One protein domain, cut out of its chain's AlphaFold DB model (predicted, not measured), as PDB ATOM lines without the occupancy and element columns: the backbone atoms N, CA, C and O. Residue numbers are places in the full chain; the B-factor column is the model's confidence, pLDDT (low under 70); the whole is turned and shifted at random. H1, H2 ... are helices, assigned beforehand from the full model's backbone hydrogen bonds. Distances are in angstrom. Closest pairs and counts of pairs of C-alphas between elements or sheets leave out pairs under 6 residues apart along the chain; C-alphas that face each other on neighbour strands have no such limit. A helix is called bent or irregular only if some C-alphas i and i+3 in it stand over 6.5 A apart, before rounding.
ATOM      1  N   ARG A  38       5.859  40.856  11.886       92.56
ATOM      2  CA  ARG A  38       5.531  40.958  10.466       92.56
ATOM      3  C   ARG A  38       6.148  39.819   9.658       92.56
ATOM      4  O   ARG A  38       5.445  39.191   8.880       92.56
ATOM      5  N   GLU A  39       7.428  39.521   9.880       94.56
ATOM      6  CA  GLU A  39       8.086  38.381   9.224       94.56
ATOM      7  C   GLU A  39       7.425  37.059   9.624       94.56
ATOM      8  O   GLU A  39       7.244  36.185   8.783       94.56
ATOM      9  N   ALA A  40       7.015  36.921  10.887       94.12
ATOM     10  CA  ALA A  40       6.275  35.751  11.342       94.12
ATOM     11  C   ALA A  40       4.935  35.595  10.610       94.12
ATOM     12  O   ALA A  40       4.606  34.502  10.157       94.12
ATOM     13  N   VAL A  41       4.173  36.676  10.450       94.94
ATOM     14  CA  VAL A  41       2.909  36.648   9.704       94.94
ATOM     15  C   VAL A  41       3.151  36.292   8.250       94.94
ATOM     16  O   VAL A  41       2.489  35.388   7.757       94.94
ATOM     17  N   ASP A  42       4.120  36.929   7.591       94.44
ATOM     18  CA  ASP A  42       4.464  36.636   6.200       94.44
ATOM     19  C   ASP A  42       4.822  35.143   6.031       94.44
ATOM     20  O   ASP A  42       4.235  34.464   5.188       94.44
ATOM     21  N   CYS A  43       5.654  34.578   6.919       93.25
ATOM     22  CA  CYS A  43       5.959  33.142   6.926       93.25
ATOM     23  C   CYS A  43       4.711  32.259   7.083       93.25
ATOM     24  O   CYS A  43       4.597  31.215   6.439       93.25
ATOM     25  N   LEU A  44       3.771  32.642   7.949       92.44
ATOM     26  CA  LEU A  44       2.546  31.874   8.167       92.44
ATOM     27  C   LEU A  44       1.581  31.969   6.985       92.44
ATOM     28  O   LEU A  44       0.917  30.984   6.665       92.44
ATOM     29  N   LEU A  45       1.499  33.130   6.337       92.19
ATOM     30  CA  LEU A  45       0.700  33.322   5.132       92.19
ATOM     31  C   LEU A  45       1.252  32.491   3.972       92.19
ATOM     32  O   LEU A  45       0.479  31.781   3.331       92.19
ATOM     33  N   ASP A  46       2.570  32.497   3.774       90.75
ATOM     34  CA  ASP A  46       3.231  31.662   2.770       90.75
ATOM     35  C   ASP A  46       2.976  30.171   3.043       90.75
ATOM     36  O   ASP A  46       2.607  29.419   2.138       90.75
ATOM     37  N   ALA A  47       3.083  29.736   4.302       90.38
ATOM     38  CA  ALA A  47       2.811  28.354   4.694       90.38
ATOM     39  C   ALA A  47       1.355  27.926   4.421       90.38
ATOM     40  O   ALA A  47       1.109  26.787   4.016       90.38
ATOM     41  N   LEU A  48       0.375  28.825   4.593       88.81
ATOM     42  CA  LEU A  48      -1.028  28.555   4.242       88.81
ATOM     43  C   LEU A  48      -1.227  28.318   2.737       88.81
ATOM     44  O   LEU A  48      -2.164  27.614   2.349       88.81
ATOM     45  N   GLU A  49      -0.354  28.887   1.909       87.31
ATOM     46  CA  GLU A  49      -0.377  28.809   0.445       87.31
ATOM     47  C   GLU A  49       0.523  27.682  -0.109       87.31
ATOM     48  O   GLU A  49       0.669  27.538  -1.323       87.31
ATOM     49  N   GLY A  50       1.070  26.826   0.766       85.19
ATOM     50  CA  GLY A  50       1.931  25.695   0.393       85.19
ATOM     51  C   GLY A  50       3.423  26.033   0.341       85.19
ATOM     52  O   GLY A  50       4.200  25.292  -0.262       85.19
ATOM     53  N   GLY A  51       3.815  27.152   0.948       87.00
ATOM     54  CA  GLY A  51       5.203  27.544   1.143       87.00
ATOM     55  C   GLY A  51       5.951  26.703   2.191       87.00
ATOM     56  O   GLY A  51       5.424  25.714   2.710       87.00
ATOM     57  N   PRO A  52       7.202  27.088   2.500       87.31
ATOM     58  CA  PRO A  52       8.071  26.365   3.428       87.31
ATOM     59  C   PRO A  52       7.491  26.294   4.850       87.31
ATOM     60  O   PRO A  52       6.803  27.208   5.305       87.31
ATOM     61  N   LEU A  53       7.771  25.201   5.564       87.75
ATOM     62  CA  LEU A  53       7.182  24.912   6.881       87.75
ATOM     63  C   LEU A  53       8.182  24.977   8.037       87.75
ATOM     64  O   LEU A  53       7.774  24.909   9.197       87.75
ATOM     65  N   GLU A  54       9.475  25.120   7.741       86.56
ATOM     66  CA  GLU A  54      10.571  25.086   8.713       86.56
ATOM     67  C   GLU A  54      10.394  26.145   9.808       86.56
ATOM     68  O   GLU A  54      10.735  25.918  10.968       86.56
ATOM     69  N   GLU A  55       9.800  27.282   9.447       87.81
ATOM     70  CA  GLU A  55       9.666  28.448  10.314       87.81
ATOM     71  C   GLU A  55       8.287  28.580  10.968       87.81
ATOM     72  O   GLU A  55       8.105  29.437  11.829       87.81
ATOM     73  N   VAL A  56       7.319  27.716  10.634       88.69
ATOM     74  CA  VAL A  56       5.927  27.838  11.112       88.69
ATOM     75  C   VAL A  56       5.851  27.823  12.633       88.69
ATOM     76  O   VAL A  56       5.181  28.668  13.224       88.69
ATOM     77  N   SER A  57       6.560  26.900  13.294       86.25
ATOM     78  CA  SER A  57       6.544  26.852  14.761       86.25
ATOM     79  C   SER A  57       7.126  28.126  15.371       86.25
ATOM     80  O   SER A  57       6.591  28.615  16.359       86.25
ATOM     81  N   ARG A  58       8.211  28.660  14.803       87.44
ATOM     82  CA  ARG A  58       8.857  29.873  15.315       87.44
ATOM     83  C   ARG A  58       8.005  31.110  15.049       87.44
ATOM     84  O   ARG A  58       7.900  31.975  15.907       87.44
ATOM     85  N   ALA A  59       7.348  31.170  13.899       91.94
ATOM     86  CA  ALA A  59       6.436  32.246  13.557       91.94
ATOM     87  C   ALA A  59       5.205  32.282  14.480       91.94
ATOM     88  O   ALA A  59       4.841  33.348  14.976       91.94
ATOM     89  N   LEU A  60       4.617  31.124  14.799       90.50
ATOM     90  CA  LEU A  60       3.537  31.031  15.793       90.50
ATOM     91  C   LEU A  60       3.984  31.475  17.199       90.50
ATOM     92  O   LEU A  60       3.148  31.938  17.971       90.50
ATOM     93  N   ASP A  61       5.276  31.367  17.526       87.56
ATOM     94  CA  ASP A  61       5.838  31.812  18.814       87.56
ATOM     95  C   ASP A  61       6.007  33.317  18.904       87.56
ATOM     96  O   ASP A  61       5.948  33.885  19.995       87.56
ATOM     97  N   THR A  62       6.220  33.947  17.755       91.25
ATOM     98  CA  THR A  62       6.402  35.386  17.641       91.25
ATOM     99  C   THR A  62       5.068  36.134  17.624       91.25
ATOM    100  O   THR A  62       5.036  37.292  18.028       91.25
ATOM    101  N   LEU A  63       3.964  35.505  17.199       90.56
ATOM    102  CA  LEU A  63       2.640  36.138  17.195       90.56
ATOM    103  C   LEU A  63       2.187  36.523  18.615       90.56
ATOM    104  O   LEU A  63       1.775  35.662  19.395       90.56
ATOM    105  N   ALA A  64       2.201  37.821  18.931       89.69
ATOM    106  CA  ALA A  64       1.742  38.334  20.219       89.69
ATOM    107  C   ALA A  64       0.721  39.477  20.101       89.69
ATOM    108  O   ALA A  64      -0.099  39.646  21.007       89.69
ATOM    109  N   SER A  65       0.721  40.253  19.013       92.38
ATOM    110  CA  SER A  65      -0.254  41.330  18.842       92.38
ATOM    111  C   SER A  65      -1.615  40.839  18.321       92.38
ATOM    112  O   SER A  65      -1.684  39.955  17.455       92.38
ATOM    113  N   PRO A  66      -2.729  41.459  18.767       94.00
ATOM    114  CA  PRO A  66      -4.062  41.137  18.255       94.00
ATOM    115  C   PRO A  66      -4.220  41.379  16.752       94.00
ATOM    116  O   PRO A  66      -4.960  40.657  16.085       94.00
ATOM    117  N   ALA A  67      -3.544  42.400  16.213       94.75
ATOM    118  CA  ALA A  67      -3.620  42.742  14.798       94.75
ATOM    119  C   ALA A  67      -3.038  41.619  13.933       94.75
ATOM    120  O   ALA A  67      -3.714  41.135  13.028       94.75
ATOM    121  N   GLU A  68      -1.840  41.148  14.270       94.88
ATOM    122  CA  GLU A  68      -1.158  40.112  13.497       94.88
ATOM    123  C   GLU A  68      -1.778  38.727  13.688       94.88
ATOM    124  O   GLU A  68      -1.965  37.988  12.717       94.88
ATOM    125  N   CYS A  69      -2.240  38.409  14.905       94.81
ATOM    126  CA  CYS A  69      -3.062  37.220  15.127       94.81
ATOM    127  C   CYS A  69      -4.310  37.243  14.235       94.81
ATOM    128  O   CYS A  69      -4.616  36.261  13.556       94.81
ATOM    129  N   ARG A  70      -5.030  38.373  14.191       96.75
ATOM    130  CA  ARG A  70      -6.227  38.514  13.356       96.75
ATOM    131  C   ARG A  70      -5.902  38.368  11.872       96.75
ATOM    132  O   ARG A  70      -6.682  37.717  11.177       96.75
ATOM    133  N   THR A  71      -4.786  38.922  11.395       95.94
ATOM    134  CA  THR A  71      -4.321  38.757  10.010       95.94
ATOM    135  C   THR A  71      -4.160  37.278   9.665       95.94
ATOM    136  O   THR A  71      -4.808  36.794   8.734       95.94
ATOM    137  N   PHE A  72      -3.377  36.538  10.455       94.56
ATOM    138  CA  PHE A  72      -3.126  35.116  10.223       94.56
ATOM    139  C   PHE A  72      -4.411  34.275  10.284       94.56
ATOM    140  O   PHE A  72      -4.736  33.558   9.335       94.56
ATOM    141  N   PHE A  73      -5.190  34.392  11.364       95.00
ATOM    142  CA  PHE A  73      -6.391  33.570  11.536       95.00
ATOM    143  C   PHE A  73      -7.484  33.895  10.513       95.00
ATOM    144  O   PHE A  73      -8.210  32.995  10.100       95.00
ATOM    145  N   SER A  74      -7.580  35.142  10.043       95.56
ATOM    146  CA  SER A  74      -8.494  35.493   8.945       95.56
ATOM    147  C   SER A  74      -8.018  34.922   7.610       95.56
ATOM    148  O   SER A  74      -8.830  34.445   6.817       95.56
ATOM    149  N   ALA A  75      -6.707  34.931   7.355       93.06
ATOM    150  CA  ALA A  75      -6.138  34.371   6.136       93.06
ATOM    151  C   ALA A  75      -6.331  32.854   6.040       93.06
ATOM    152  O   ALA A  75      -6.594  32.357   4.944       93.06
ATOM    153  N   ALA A  76      -6.284  32.143   7.173       91.62
ATOM    154  CA  ALA A  76      -6.572  30.711   7.253       91.62
ATOM    155  C   ALA A  76      -8.005  30.353   6.822       91.62
ATOM    156  O   ALA A  76      -8.265  29.217   6.445       91.62
ATOM    157  N   LEU A  77      -8.944  31.306   6.849       91.81
ATOM    158  CA  LEU A  77     -10.327  31.089   6.409       91.81
ATOM    159  C   LEU A  77     -10.535  31.301   4.904       91.81
ATOM    160  O   LEU A  77     -11.641  31.075   4.405       91.81
ATOM    161  N   ARG A  78      -9.514  31.758   4.167       87.94
ATOM    162  CA  ARG A  78      -9.636  31.991   2.723       87.94
ATOM    163  C   ARG A  78      -9.823  30.651   1.989       87.94
ATOM    164  O   ARG A  78      -9.082  29.705   2.246       87.94
ATOM    165  N   PRO A  79     -10.779  30.538   1.048       78.38
ATOM    166  CA  PRO A  79     -10.946  29.322   0.253       78.38
ATOM    167  C   PRO A  79      -9.651  28.928  -0.471       78.38
ATOM    168  O   PRO A  79      -9.019  29.770  -1.100       78.38
ATOM    169  N   GLY A  80      -9.275  27.648  -0.399       70.25
ATOM    170  CA  GLY A  80      -8.049  27.127  -1.018       70.25
ATOM    171  C   GLY A  80      -6.786  27.255  -0.157       70.25
ATOM    172  O   GLY A  80      -5.796  26.601  -0.465       70.25
ATOM    173  N   ALA A  81      -6.829  28.007   0.947       63.84
ATOM    174  CA  ALA A  81      -5.781  28.004   1.962       63.84
ATOM    175  C   ALA A  81      -5.958  26.771   2.856       63.84
ATOM    176  O   ALA A  81      -6.702  26.812   3.830       63.84
ATOM    177  N   THR A  82      -5.386  25.627   2.477       60.88
ATOM    178  CA  THR A  82      -5.083  24.501   3.386       60.88
ATOM    179  C   THR A  82      -4.331  23.414   2.625       60.88
ATOM    180  O   THR A  82      -4.902  22.423   2.166       60.88
ATOM    181  N   ALA A  83      -3.012  23.580   2.507       56.66
ATOM    182  CA  ALA A  83      -2.142  22.429   2.319       56.66
ATOM    183  C   ALA A  83      -2.244  21.546   3.577       56.66
ATOM    184  O   ALA A  83      -2.176  22.047   4.701       56.66
ATOM    185  N   ILE A  84      -2.418  20.233   3.399       59.75
ATOM    186  CA  ILE A  84      -2.464  19.240   4.493       59.75
ATOM    187  C   ILE A  84      -1.241  19.382   5.424       59.75
ATOM    188  O   ILE A  84      -1.330  19.114   6.622       59.75
ATOM    189  N   ASP A  85      -0.127  19.882   4.892       67.81
ATOM    190  CA  ASP A  85       1.169  19.896   5.558       67.81
ATOM    191  C   ASP A  85       1.283  20.930   6.701       67.81
ATOM    192  O   ASP A  85       2.001  20.685   7.676       67.81
ATOM    193  N   ILE A  86       0.519  22.036   6.685       80.50
ATOM    194  CA  ILE A  86       0.542  22.992   7.812       80.50
ATOM    195  C   ILE A  86      -0.205  22.456   9.042       80.50
ATOM    196  O   ILE A  86       0.136  22.810  10.172       80.50
ATOM    197  N   GLN A  87      -1.188  21.562   8.861       86.38
ATOM    198  CA  GLN A  87      -2.041  21.091   9.960       86.38
ATOM    199  C   GLN A  87      -1.245  20.356  11.039       86.38
ATOM    200  O   GLN A  87      -1.521  20.522  12.224       86.38
ATOM    201  N   ALA A  88      -0.239  19.561  10.659       82.00
ATOM    202  CA  ALA A  88       0.591  18.835  11.620       82.00
ATOM    203  C   ALA A  88       1.418  19.793  12.498       82.00
ATOM    204  O   ALA A  88       1.424  19.658  13.725       82.00
ATOM    205  N   ASN A  89       2.057  20.790  11.876       84.38
ATOM    206  CA  ASN A  89       2.833  21.817  12.574       84.38
ATOM    207  C   ASN A  89       1.942  22.682  13.468       84.38
ATOM    208  O   ASN A  89       2.259  22.906  14.638       84.38
ATOM    209  N   PHE A  90       0.790  23.112  12.948       90.69
ATOM    210  CA  PHE A  90      -0.160  23.901  13.718       90.69
ATOM    211  C   PHE A  90      -0.737  23.108  14.894       90.69
ATOM    212  O   PHE A  90      -0.842  23.644  15.991       90.69
ATOM    213  N   HIS A  91      -1.067  21.827  14.714       91.56
ATOM    214  CA  HIS A  91      -1.616  21.002  15.790       91.56
ATOM    215  C   HIS A  91      -0.612  20.802  16.935       91.56
ATOM    216  O   HIS A  91      -0.986  20.912  18.102       91.56
ATOM    217  N   LEU A  92       0.670  20.581  16.618       88.81
ATOM    218  CA  LEU A  92       1.739  20.568  17.620       88.81
ATOM    219  C   LEU A  92       1.830  21.913  18.351       88.81
ATOM    220  O   LEU A  92       1.844  21.951  19.582       88.81
ATOM    221  N   ALA A  93       1.879  23.016  17.601       89.25
ATOM    222  CA  ALA A  93       1.974  24.348  18.182       89.25
ATOM    223  C   ALA A  93       0.773  24.650  19.087       89.25
ATOM    224  O   ALA A  93       0.962  25.122  20.205       89.25
ATOM    225  N   TRP A  94      -0.440  24.304  18.655       93.25
ATOM    226  CA  TRP A  94      -1.663  24.462  19.429       93.25
ATOM    227  C   TRP A  94      -1.580  23.762  20.790       93.25
ATOM    228  O   TRP A  94      -1.815  24.415  21.805       93.25
ATOM    229  N   THR A  95      -1.179  22.486  20.833       88.31
ATOM    230  CA  THR A  95      -1.030  21.744  22.099       88.31
ATOM    231  C   THR A  95      -0.059  22.441  23.056       88.31
ATOM    232  O   THR A  95      -0.315  22.523  24.252       88.31
ATOM    233  N   VAL A  96       1.050  22.987  22.548       87.19
ATOM    234  CA  VAL A  96       2.090  23.595  23.396       87.19
ATOM    235  C   VAL A  96       1.712  25.002  23.874       87.19
ATOM    236  O   VAL A  96       2.046  25.391  24.994       87.19
ATOM    237  N   ARG A  97       1.059  25.806  23.027       86.50
ATOM    238  CA  ARG A  97       0.917  27.255  23.266       86.50
ATOM    239  C   ARG A  97      -0.416  27.862  22.843       86.50
ATOM    240  O   ARG A  97      -0.536  29.085  22.784       86.50
ATOM    241  N   GLY A  98      -1.442  27.047  22.608       90.62
ATOM    242  CA  GLY A  98      -2.778  27.503  22.206       90.62
ATOM    243  C   GLY A  98      -3.399  28.517  23.171       90.62
ATOM    244  O   GLY A  98      -4.131  29.407  22.743       90.62
ATOM    245  N   PHE A  99      -3.045  28.461  24.462       90.44
ATOM    246  CA  PHE A  99      -3.473  29.468  25.436       90.44
ATOM    247  C   PHE A  99      -2.952  30.877  25.106       90.44
ATOM    248  O   PHE A  99      -3.721  31.828  25.212       90.44
ATOM    249  N   ARG A 100      -1.695  31.013  24.649       92.00
ATOM    250  CA  ARG A 100      -1.099  32.307  24.276       92.00
ATOM    251  C   ARG A 100      -1.738  32.863  23.016       92.00
ATOM    252  O   ARG A 100      -2.100  34.029  22.994       92.00
ATOM    253  N   LEU A 101      -1.939  32.016  22.004       93.00
ATOM    254  CA  LEU A 101      -2.607  32.409  20.759       93.00
ATOM    255  C   LEU A 101      -4.042  32.882  21.020       93.00
ATOM    256  O   LEU A 101      -4.473  33.887  20.459       93.00
ATOM    257  N   ARG A 102      -4.775  32.188  21.902       95.06
ATOM    258  CA  ARG A 102      -6.118  32.604  22.321       95.06
ATOM    259  C   ARG A 102      -6.100  33.955  23.037       95.06
ATOM    260  O   ARG A 102      -6.941  34.794  22.738       95.06
ATOM    261  N   GLU A 103      -5.168  34.156  23.968       92.50
ATOM    262  CA  GLU A 103      -5.036  35.417  24.709       92.50
ATOM    263  C   GLU A 103      -4.622  36.587  23.814       92.50
ATOM    264  O   GLU A 103      -5.183  37.670  23.947       92.50
ATOM    265  N   ALA A 104      -3.696  36.367  22.880       93.75
ATOM    266  CA  ALA A 104      -3.251  37.384  21.934       93.75
ATOM    267  C   ALA A 104      -4.361  37.789  20.952       93.75
ATOM    268  O   ALA A 104      -4.503  38.967  20.629       93.75
ATOM    269  N   LEU A 105      -5.165  36.830  20.482       95.50
ATOM    270  CA  LEU A 105      -6.249  37.100  19.538       95.50
ATOM    271  C   LEU A 105      -7.475  37.771  20.192       95.50
ATOM    272  O   LEU A 105      -8.094  38.624  19.556       95.50
ATOM    273  N   ASP A 106      -7.850  37.355  21.409       94.06
ATOM    274  CA  ASP A 106      -9.049  37.799  22.155       94.06
ATOM    275  C   ASP A 106     -10.357  37.786  21.327       94.06
ATOM    276  O   ASP A 106     -11.239  38.635  21.456       94.06
ATOM    277  N   ASP A 107     -10.493  36.798  20.438       96.00
ATOM    278  CA  ASP A 107     -11.649  36.615  19.555       96.00
ATOM    279  C   ASP A 107     -11.938  35.115  19.395       96.00
ATOM    280  O   ASP A 107     -11.528  34.466  18.430       96.00
ATOM    281  N   ASP A 108     -12.631  34.538  20.385       96.00
ATOM    282  CA  ASP A 108     -12.960  33.103  20.416       96.00
ATOM    283  C   ASP A 108     -13.798  32.665  19.196       96.00
ATOM    284  O   ASP A 108     -13.744  31.499  18.801       96.00
ATOM    285  N   GLY A 109     -14.556  33.579  18.578       97.00
ATOM    286  CA  GLY A 109     -15.355  33.299  17.384       97.00
ATOM    287  C   GLY A 109     -14.487  33.095  16.143       97.00
ATOM    288  O   GLY A 109     -14.631  32.083  15.449       97.00
ATOM    289  N   LEU A 110     -13.560  34.024  15.891       97.25
ATOM    290  CA  LEU A 110     -12.574  33.887  14.818       97.25
ATOM    291  C   LEU A 110     -11.656  32.683  15.065       97.25
ATOM    292  O   LEU A 110     -11.419  31.897  14.146       97.25
ATOM    293  N   LEU A 111     -11.209  32.486  16.309       97.06
ATOM    294  CA  LEU A 111     -10.368  31.348  16.667       97.06
ATOM    295  C   LEU A 111     -11.074  30.023  16.382       97.06
ATOM    296  O   LEU A 111     -10.512  29.164  15.713       97.06
ATOM    297  N   LEU A 112     -12.326  29.867  16.822       97.50
ATOM    298  CA  LEU A 112     -13.118  28.662  16.575       97.50
ATOM    299  C   LEU A 112     -13.236  28.346  15.078       97.50
ATOM    300  O   LEU A 112     -13.093  27.187  14.678       97.50
ATOM    301  N   ALA A 113     -13.512  29.360  14.254       96.25
ATOM    302  CA  ALA A 113     -13.599  29.185  12.809       96.25
ATOM    303  C   ALA A 113     -12.260  28.708  12.230       96.25
ATOM    304  O   ALA A 113     -12.239  27.750  11.457       96.25
ATOM    305  N   ALA A 114     -11.149  29.323  12.644       95.06
ATOM    306  CA  ALA A 114      -9.825  28.980  12.142       95.06
ATOM    307  C   ALA A 114      -9.356  27.597  12.619       95.06
ATOM    308  O   ALA A 114      -8.837  26.822  11.820       95.06
ATOM    309  N   LEU A 115      -9.608  27.223  13.879       95.69
ATOM    310  CA  LEU A 115      -9.273  25.897  14.416       95.69
ATOM    311  C   LEU A 115      -9.948  24.766  13.632       95.69
ATOM    312  O   LEU A 115      -9.344  23.716  13.437       95.69
ATOM    313  N   ARG A 116     -11.173  24.975  13.129       94.31
ATOM    314  CA  ARG A 116     -11.867  23.991  12.274       94.31
ATOM    315  C   ARG A 116     -11.193  23.766  10.919       94.31
ATOM    316  O   ARG A 116     -11.462  22.743  10.297       94.31
ATOM    317  N   VAL A 117     -10.373  24.708  10.464       91.75
ATOM    318  CA  VAL A 117      -9.635  24.631   9.197       91.75
ATOM    319  C   VAL A 117      -8.203  24.140   9.429       91.75
ATOM    320  O   VAL A 117      -7.705  23.280   8.703       91.75
ATOM    321  N   LEU A 118      -7.551  24.669  10.465       92.62
ATOM    322  CA  LEU A 118      -6.133  24.458  10.752       92.62
ATOM    323  C   LEU A 118      -5.833  23.141  11.475       92.62
ATOM    324  O   LEU A 118      -4.690  22.692  11.454       92.62
ATOM    325  N   LEU A 119      -6.824  22.520  12.116       93.06
ATOM    326  CA  LEU A 119      -6.639  21.251  12.814       93.06
ATOM    327  C   LEU A 119      -7.176  20.061  12.011       93.06
ATOM    328  O   LEU A 119      -8.168  20.193  11.287       93.06
TER     329      LEU A 119
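This is residues 38 to 119 of the 216 residues of an uncharacterized protein of Salinicola sp (UniProt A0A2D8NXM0). Five helices pack into a rounded ball: H1 and H3 on one side, the long, kinked H4 mostly on the opposite side, H2 and H5 between them. The printed part has 82 residues with five named helices, H1 to H5 in order, and no named strand: all helix. It is compact, radius of gyration of the C-alphas 11.0 A, spanning 27 by 23 by 22 A.

H1, residues 38 to 48, and H2, residues 56 to 62, form a hairpin; their closest C-alphas, Ala 40 and Ala 59, are 4.1 A apart. H3, residues 66 to 75, H4, residues 84 to 105, and H5, residues 108 to 118, form an up-and-down bundle, each running against the one before. Every O i to N i+4 pair is within hydrogen-bond range in H1, H2 and H3, 14 of 18 in H4, 6 of 7 in H5.

H1 begins at C-alpha 38, (5.531, 40.958, 10.466). H4, 23.7 A long, is irregular, C-alphas 96 and 99 being 8.3 A apart. H5 ends at C-alpha 118, (-6.133, 24.458, 10.752).

The printed part has no cut. Residues 81 to 85 have pLDDT under 70.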